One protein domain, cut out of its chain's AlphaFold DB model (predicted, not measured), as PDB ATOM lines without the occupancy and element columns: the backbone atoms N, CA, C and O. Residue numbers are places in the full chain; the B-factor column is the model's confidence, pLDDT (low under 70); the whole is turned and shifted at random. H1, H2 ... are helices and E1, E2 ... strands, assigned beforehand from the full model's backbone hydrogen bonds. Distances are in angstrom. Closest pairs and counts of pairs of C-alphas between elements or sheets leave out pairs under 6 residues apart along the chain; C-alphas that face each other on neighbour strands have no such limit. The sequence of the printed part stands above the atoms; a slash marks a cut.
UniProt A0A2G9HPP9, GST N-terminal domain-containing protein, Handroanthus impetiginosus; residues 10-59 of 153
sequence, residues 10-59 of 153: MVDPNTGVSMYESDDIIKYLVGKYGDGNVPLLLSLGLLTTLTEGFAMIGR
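What this domain is: This is residues 10 to 59 of the 153 residues of the protein "GST N-terminal domain-containing protein" of Handroanthus impetiginosus (UniProt A0A2G9HPP9). A small two-strand hairpin, E1 and E2, has helix H1 folded back along it at one end of an elongated outline, and a long link leads from H1 to a second helix, H2, at the other end. H2 is apart from the rest of the named elements, and residues 52 to 59, of which 52 to 57 belong to H2, stick out free. The printed part has 50 residues, with E1, E2, H1 and H2 in that order along the chain; the sheet of E1 and E2 is antiparallel and the class is mixed, helices and strands. The whole is loose, with a radius of gyration of the C-alphas of 12.9 A and spans of 38 by 20 by 17 A.

How they stand to each other: E1, residues 10 to 12, and E2, residues 17 to 20, form a hairpin, antiparallel with 171 degrees between their directions. N 12 and O 17 are 2.8 A apart and N 10 and O 19 are 3.0 A apart, both within hydrogen-bond range. The C-alphas of Val 11 and Ser 18 face each other at 4.4 A. H1, residues 22 to 33, has its Ile 25 closest to both strands: its C-alpha is 7.0 A from that of Met 10 in E1 and 6.9 A from that of Met 19 in E2. H2, residues 46 to 57, is apart from E1, E2 and H1. In H1 every O i to N i+4 pair is within hydrogen-bond range; in H2, 6 of 8 are.

Where its parts are: E1 begins at C-alpha 10, (-38.116, -26.205, -48.642). E2 is 10.6 A long from C-alpha 17 to C-alpha 20. H1 begins at C-alpha 22, (-43.630, -21.764, -43.083), and is 15.8 A long. H2 is 17.4 A long and ends at C-alpha 57, (-55.973, -33.357, -30.326).

The domain as a whole: The two C-alphas farthest apart, those of Thr 15 and Gly 58, are 38.4 A apart. The links E1 to E2 and E2 to H1 are tight; the link H1 to H2, residues 34 to 45, is long. The printed part has no cut. The mean pLDDT of the printed part is 91.7, and no printed residue is under 70.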
ATOM      1  N   MET A  10     -37.698 -25.932 -47.271       95.00
ATOM      2  CA  MET A  10     -38.116 -26.205 -48.642       95.00
ATOM      3  C   MET A  10     -36.962 -25.938 -49.607       95.00
ATOM      4  O   MET A  10     -36.263 -24.931 -49.490       95.00
ATOM      5  N   VAL A  11     -36.819 -26.815 -50.602       96.12
ATOM      6  CA  VAL A  11     -35.956 -26.619 -51.771       96.12
ATOM      7  C   VAL A  11     -36.820 -26.707 -53.022       96.12
ATOM      8  O   VAL A  11     -37.523 -27.696 -53.217       96.12
ATOM      9  N   ASP A  12     -36.742 -25.689 -53.874       97.31
ATOM     10  CA  ASP A  12     -37.353 -25.691 -55.197       97.31
ATOM     11  C   ASP A  12     -36.280 -25.844 -56.288       97.31
ATOM     12  O   ASP A  12     -35.572 -24.879 -56.607       97.31
ATOM     13  N   PRO A  13     -36.155 -27.032 -56.903       96.56
ATOM     14  CA  PRO A  13     -35.173 -27.265 -57.954       96.56
ATOM     15  C   PRO A  13     -35.477 -26.505 -59.255       96.56
ATOM     16  O   PRO A  13     -34.559 -26.287 -60.040       96.56
ATOM     17  N   ASN A  14     -36.718 -26.063 -59.495       97.44
ATOM     18  CA  ASN A  14     -37.078 -25.339 -60.721       97.44
ATOM     19  C   ASN A  14     -36.509 -23.916 -60.742       97.44
ATOM     20  O   ASN A  14     -36.348 -23.326 -61.811       97.44
ATOM     21  N   THR A  15     -36.232 -23.343 -59.567       97.12
ATOM     22  CA  THR A  15     -35.672 -21.989 -59.443       97.12
ATOM     23  C   THR A  15     -34.367 -21.932 -58.657       97.12
ATOM     24  O   THR A  15     -33.799 -20.851 -58.530       97.12
ATOM     25  N   GLY A  16     -33.921 -23.046 -58.070       96.38
ATOM     26  CA  GLY A  16     -32.766 -23.099 -57.169       96.38
ATOM     27  C   GLY A  16     -32.986 -22.402 -55.821       96.38
ATOM     28  O   GLY A  16     -32.025 -22.155 -55.095       96.38
ATOM     29  N   VAL A  17     -34.231 -22.055 -55.479       97.19
ATOM     30  CA  VAL A  17     -34.548 -21.370 -54.221       97.19
ATOM     31  C   VAL A  17     -34.566 -22.387 -53.089       97.19
ATOM     32  O   VAL A  17     -35.102 -23.483 -53.233       97.19
ATOM     33  N   SER A  18     -34.010 -22.009 -51.940       96.00
ATOM     34  CA  SER A  18     -34.179 -22.763 -50.705       96.00
ATOM     35  C   SER A  18     -34.411 -21.821 -49.533       96.00
ATOM     36  O   SER A  18     -33.818 -20.744 -49.483       96.00
ATOM     37  N   MET A  19     -35.318 -22.188 -48.629       95.06
ATOM     38  CA  MET A  19     -35.730 -21.319 -47.526       95.06
ATOM     39  C   MET A  19     -36.314 -22.100 -46.346       95.06
ATOM     40  O   MET A  19     -36.778 -23.232 -46.495       95.06
ATOM     41  N   TYR A  20     -36.275 -21.462 -45.179       92.56
ATOM     42  CA  TYR A  20     -36.968 -21.870 -43.957       92.56
ATOM     43  C   TYR A  20     -38.232 -21.018 -43.762       92.56
ATOM     44  O   TYR A  20     -38.507 -20.141 -44.577       92.56
ATOM     45  N   GLU A  21     -38.928 -21.249 -42.645       89.56
ATOM     46  CA  GLU A  21     -40.115 -20.520 -42.176       89.56
ATOM     47  C   GLU A  21     -41.365 -20.786 -43.028       89.56
ATOM     48  O   GLU A  21     -41.427 -20.503 -44.225       89.56
ATOM     49  N   SER A  22     -42.402 -21.345 -42.395       89.94
ATOM     50  CA  SER A  22     -43.630 -21.764 -43.083       89.94
ATOM     51  C   SER A  22     -44.315 -20.612 -43.817       89.94
ATOM     52  O   SER A  22     -44.757 -20.795 -44.947       89.94
ATOM     53  N   ASP A  23     -44.362 -19.423 -43.214       90.12
ATOM     54  CA  ASP A  23     -45.046 -18.262 -43.791       90.12
ATOM     55  C   ASP A  23     -44.364 -17.787 -45.080       90.12
ATOM     56  O   ASP A  23     -45.034 -17.406 -46.042       90.12
ATOM     57  N   ASP A  24     -43.033 -17.829 -45.127       92.25
ATOM     58  CA  ASP A  24     -42.268 -17.415 -46.303       92.25
ATOM     59  C   ASP A  24     -42.323 -18.477 -47.402       92.25
ATOM     60  O   ASP A  24     -42.513 -18.139 -48.573       92.25
ATOM     61  N   ILE A  25     -42.295 -19.757 -47.019       94.38
ATOM     62  CA  ILE A  25     -42.557 -20.880 -47.925       94.38
ATOM     63  C   ILE A  25     -43.942 -20.744 -48.569       94.38
ATOM     64  O   ILE A  25     -44.068 -20.847 -49.789       94.38
ATOM     65  N   ILE A  26     -44.984 -20.468 -47.782       94.00
ATOM     66  CA  ILE A  26     -46.356 -20.310 -48.283       94.00
ATOM     67  C   ILE A  26     -46.447 -19.120 -49.244       94.00
ATOM     68  O   ILE A  26     -46.972 -19.274 -50.348       94.00
ATOM     69  N   LYS A  27     -45.903 -17.952 -48.871       94.75
ATOM     70  CA  LYS A  27     -45.867 -16.767 -49.750       94.75
ATOM     71  C   LYS A  27     -45.159 -17.069 -51.069       94.75
ATOM     72  O   LYS A  27     -45.666 -16.703 -52.127       94.75
ATOM     73  N   TYR A  28     -44.015 -17.751 -51.015       96.44
ATOM     74  CA  TYR A  28     -43.268 -18.150 -52.202       96.44
ATOM     75  C   TYR A  28     -44.094 -19.074 -53.101       96.44
ATOM     76  O   TYR A  28     -44.244 -18.790 -54.287       96.44
ATOM     77  N   LEU A  29     -44.664 -20.149 -52.547       95.69
ATOM     78  CA  LEU A  29     -45.429 -21.130 -53.319       95.69
ATOM     79  C   LEU A  29     -46.661 -20.501 -53.974       95.69
ATOM     80  O   LEU A  29     -46.904 -20.725 -55.159       95.69
ATOM     81  N   VAL A  30     -47.407 -19.675 -53.239       95.69
ATOM     82  CA  VAL A  30     -48.589 -18.983 -53.770       95.69
ATOM     83  C   VAL A  30     -48.207 -17.953 -54.833       95.69
ATOM     84  O   VAL A  30     -48.874 -17.873 -55.861       95.69
ATOM     85  N   GLY A  31     -47.127 -17.193 -54.633       96.19
ATOM     86  CA  GLY A  31     -46.657 -16.214 -55.615       96.19
ATOM     87  C   GLY A  31     -46.051 -16.843 -56.873       96.19
ATOM     88  O   GLY A  31     -46.188 -16.293 -57.963       96.19
ATOM     89  N   LYS A  32     -45.376 -17.991 -56.740       97.06
ATOM     90  CA  LYS A  32     -44.668 -18.654 -57.842       97.06
ATOM     91  C   LYS A  32     -45.546 -19.618 -58.637       97.06
ATOM     92  O   LYS A  32     -45.400 -19.692 -59.855       97.06
ATOM     93  N   TYR A  33     -46.409 -20.365 -57.950       95.44
ATOM     94  CA  TYR A  33     -47.198 -21.465 -58.517       95.44
ATOM     95  C   TYR A  33     -48.710 -21.311 -58.325       95.44
ATOM     96  O   TYR A  33     -49.471 -22.085 -58.905       95.44
ATOM     97  N   GLY A  34     -49.144 -20.363 -57.495       93.44
ATOM     98  CA  GLY A  34     -50.550 -20.073 -57.237       93.44
ATOM     99  C   GLY A  34     -51.055 -18.854 -58.006       93.44
ATOM    100  O   GLY A  34     -50.529 -18.471 -59.048       93.44
ATOM    101  N   ASP A  35     -52.104 -18.245 -57.467       94.44
ATOM    102  CA  ASP A  35     -52.756 -17.043 -57.993       94.44
ATOM    103  C   ASP A  35     -52.221 -15.741 -57.364       94.44
ATOM    104  O   ASP A  35     -52.758 -14.664 -57.616       94.44
ATOM    105  N   GLY A  36     -51.184 -15.834 -56.524       93.69
ATOM    106  CA  GLY A  36     -50.621 -14.710 -55.777       93.69
ATOM    107  C   GLY A  36     -51.385 -14.316 -54.505       93.69
ATOM    108  O   GLY A  36     -50.875 -13.492 -53.746       93.69
ATOM    109  N   ASN A  37     -52.549 -14.909 -54.213       94.12
ATOM    110  CA  ASN A  37     -53.363 -14.559 -53.046       94.12
ATOM    111  C   ASN A  37     -53.139 -15.543 -51.897       94.12
ATOM    112  O   ASN A  37     -53.705 -16.635 -51.868       94.12
ATOM    113  N   VAL A  38     -52.323 -15.164 -50.912       91.00
ATOM    114  CA  VAL A  38     -52.091 -16.019 -49.739       91.00
ATOM    115  C   VAL A  38     -53.371 -16.085 -48.895       91.00
ATOM    116  O   VAL A  38     -53.843 -15.038 -48.444       91.00
ATOM    117  N   PRO A  39     -53.941 -17.282 -48.642       88.00
ATOM    118  CA  PRO A  39     -55.129 -17.400 -47.808       88.00
ATOM    119  C   PRO A  39     -54.887 -16.813 -46.418       88.00
ATOM    120  O   PRO A  39     -53.862 -17.087 -45.791       88.00
ATOM    121  N   LEU A  40     -55.853 -16.043 -45.907       88.81
ATOM    122  CA  LEU A  40     -55.711 -15.366 -44.614       88.81
ATOM    123  C   LEU A  40     -55.357 -16.356 -43.497       88.81
ATOM    124  O   LEU A  40     -54.422 -16.115 -42.753       88.81
ATOM    125  N   LEU A  41     -56.033 -17.508 -43.438       87.50
ATOM    126  CA  LEU A  41     -55.787 -18.540 -42.421       87.50
ATOM    127  C   LEU A  41     -54.368 -19.134 -42.462       87.50
ATOM    128  O   LEU A  41     -53.934 -19.702 -41.466       87.50
ATOM    129  N   LEU A  42     -53.649 -18.987 -43.576       87.19
ATOM    130  CA  LEU A  42     -52.267 -19.442 -43.753       87.19
ATOM    131  C   LEU A  42     -51.234 -18.320 -43.556       87.19
ATOM    132  O   LEU A  42     -50.050 -18.539 -43.786       87.19
ATOM    133  N   SER A  43     -51.665 -17.114 -43.171       85.88
ATOM    134  CA  SER A  43     -50.789 -15.948 -42.977       85.88
ATOM    135  C   SER A  43     -50.938 -15.282 -41.603       85.88
ATOM    136  O   SER A  43     -50.466 -14.164 -41.407       85.88
ATOM    137  N   LEU A  44     -51.562 -15.959 -40.627       88.69
ATOM    138  CA  LEU A  44     -51.735 -15.437 -39.261       88.69
ATOM    139  C   LEU A  44     -50.577 -15.799 -38.309       88.69
ATOM    140  O   LEU A  44     -50.679 -15.553 -37.102       88.69
ATOM    141  N   GLY A  45     -49.496 -16.401 -38.815       87.81
ATOM    142  CA  GLY A  45     -48.325 -16.798 -38.033       87.81
ATOM    143  C   GLY A  45     -48.685 -17.728 -36.870       87.81
ATOM    144  O   GLY A  45     -49.298 -18.777 -37.062       87.81
ATOM    145  N   LEU A  46     -48.359 -17.326 -35.632       86.50
ATOM    146  CA  LEU A  46     -48.586 -18.135 -34.422       86.50
ATOM    147  C   LEU A  46     -50.043 -18.599 -34.259       86.50
ATOM    148  O   LEU A  46     -50.283 -19.693 -33.747       86.50
ATOM    149  N   LEU A  47     -51.021 -17.799 -34.692       89.00
ATOM    150  CA  LEU A  47     -52.426 -18.206 -34.627       89.00
ATOM    151  C   LEU A  47     -52.704 -19.403 -35.545       89.00
ATOM    152  O   LEU A  47     -53.377 -20.336 -35.114       89.00
ATOM    153  N   THR A  48     -52.139 -19.415 -36.756       88.38
ATOM    154  CA  THR A  48     -52.215 -20.563 -37.672       88.38
ATOM    155  C   THR A  48     -51.640 -21.806 -36.993       88.38
ATOM    156  O   THR A  48     -52.348 -22.807 -36.862       88.38
ATOM    157  N   THR A  49     -50.434 -21.709 -36.422       87.12
ATOM    158  CA  THR A  49     -49.784 -22.823 -35.708       87.12
ATOM    159  C   THR A  49     -50.631 -23.371 -34.556       87.12
ATOM    160  O   THR A  49     -50.750 -24.585 -34.392       87.12
ATOM    161  N   LEU A  50     -51.257 -22.501 -33.755       89.38
ATOM    162  CA  LEU A  50     -52.125 -22.932 -32.654       89.38
ATOM    163  C   LEU A  50     -53.365 -23.674 -33.166       89.38
ATOM    164  O   LEU A  50     -53.724 -24.716 -32.618       89.38
ATOM    165  N   THR A  51     -54.003 -23.173 -34.229       88.12
ATOM    166  CA  THR A  51     -55.188 -23.825 -34.812       88.12
ATOM    167  C   THR A  51     -54.873 -25.192 -35.418       88.12
ATOM    168  O   THR A  51     -55.639 -26.136 -35.219       88.12
ATOM    169  N   GLU A  52     -53.718 -25.340 -36.071       87.06
ATOM    170  CA  GLU A  52     -53.230 -26.631 -36.565       87.06
ATOM    171  C   GLU A  52     -52.931 -27.596 -35.409       87.06
ATOM    172  O   GLU A  52     -53.308 -28.768 -35.462       87.06
ATOM    173  N   GLY A  53     -52.338 -27.097 -34.319       86.25
ATOM    174  CA  GLY A  53     -52.103 -27.875 -33.102       86.25
ATOM    175  C   GLY A  53     -53.394 -28.431 -32.489       86.25
ATOM    176  O   GLY A  53     -53.447 -29.606 -32.118       86.25
ATOM    177  N   PHE A  54     -54.468 -27.636 -32.442       89.00
ATOM    178  CA  PHE A  54     -55.769 -28.102 -31.946       89.00
ATOM    179  C   PHE A  54     -56.371 -29.219 -32.806       89.00
ATOM    180  O   PHE A  54     -56.976 -30.145 -32.260       89.00
ATOM    181  N   ALA A  55     -56.165 -29.189 -34.127       83.12
ATOM    182  CA  ALA A  55     -56.649 -30.241 -35.022       83.12
ATOM    183  C   ALA A  55     -56.048 -31.624 -34.694       83.12
ATOM    184  O   ALA A  55     -56.686 -32.653 -34.928       83.12
ATOM    185  N   MET A  56     -54.853 -31.666 -34.097       84.88
ATOM    186  CA  MET A  56     -54.167 -32.910 -33.731       84.88
ATOM    187  C   MET A  56     -54.727 -33.577 -32.464       84.88
ATOM    188  O   MET A  56     -54.538 -34.783 -32.281       84.88
ATOM    189  N   ILE A  57     -55.445 -32.838 -31.604       88.81
ATOM    190  CA  ILE A  57     -55.973 -33.357 -30.326       88.81
ATOM    191  C   ILE A  57     -56.915 -34.537 -30.557       88.81
ATOM    192  O   ILE A  57     -56.789 -35.568 -29.895       88.81
ATOM    193  N   GLY A  58     -57.811 -34.431 -31.543       87.50
ATOM    194  CA  GLY A  58     -58.771 -35.491 -31.871       87.50
ATOM    195  C   GLY A  58     -58.124 -36.804 -32.326       87.50
ATOM    196  O   GLY A  58     -58.791 -37.833 -32.368       87.50
ATOM    197  N   ARG A  59     -56.824 -36.786 -32.647       89.88
ATOM    198  CA  ARG A  59     -56.038 -37.958 -33.049       89.88
ATOM    199  C   ARG A  59     -54.888 -38.266 -32.095       89.88
ATOM    200  O   ARG A  59     -53.972 -38.986 -32.474       89.88
TER     201      ARG A  59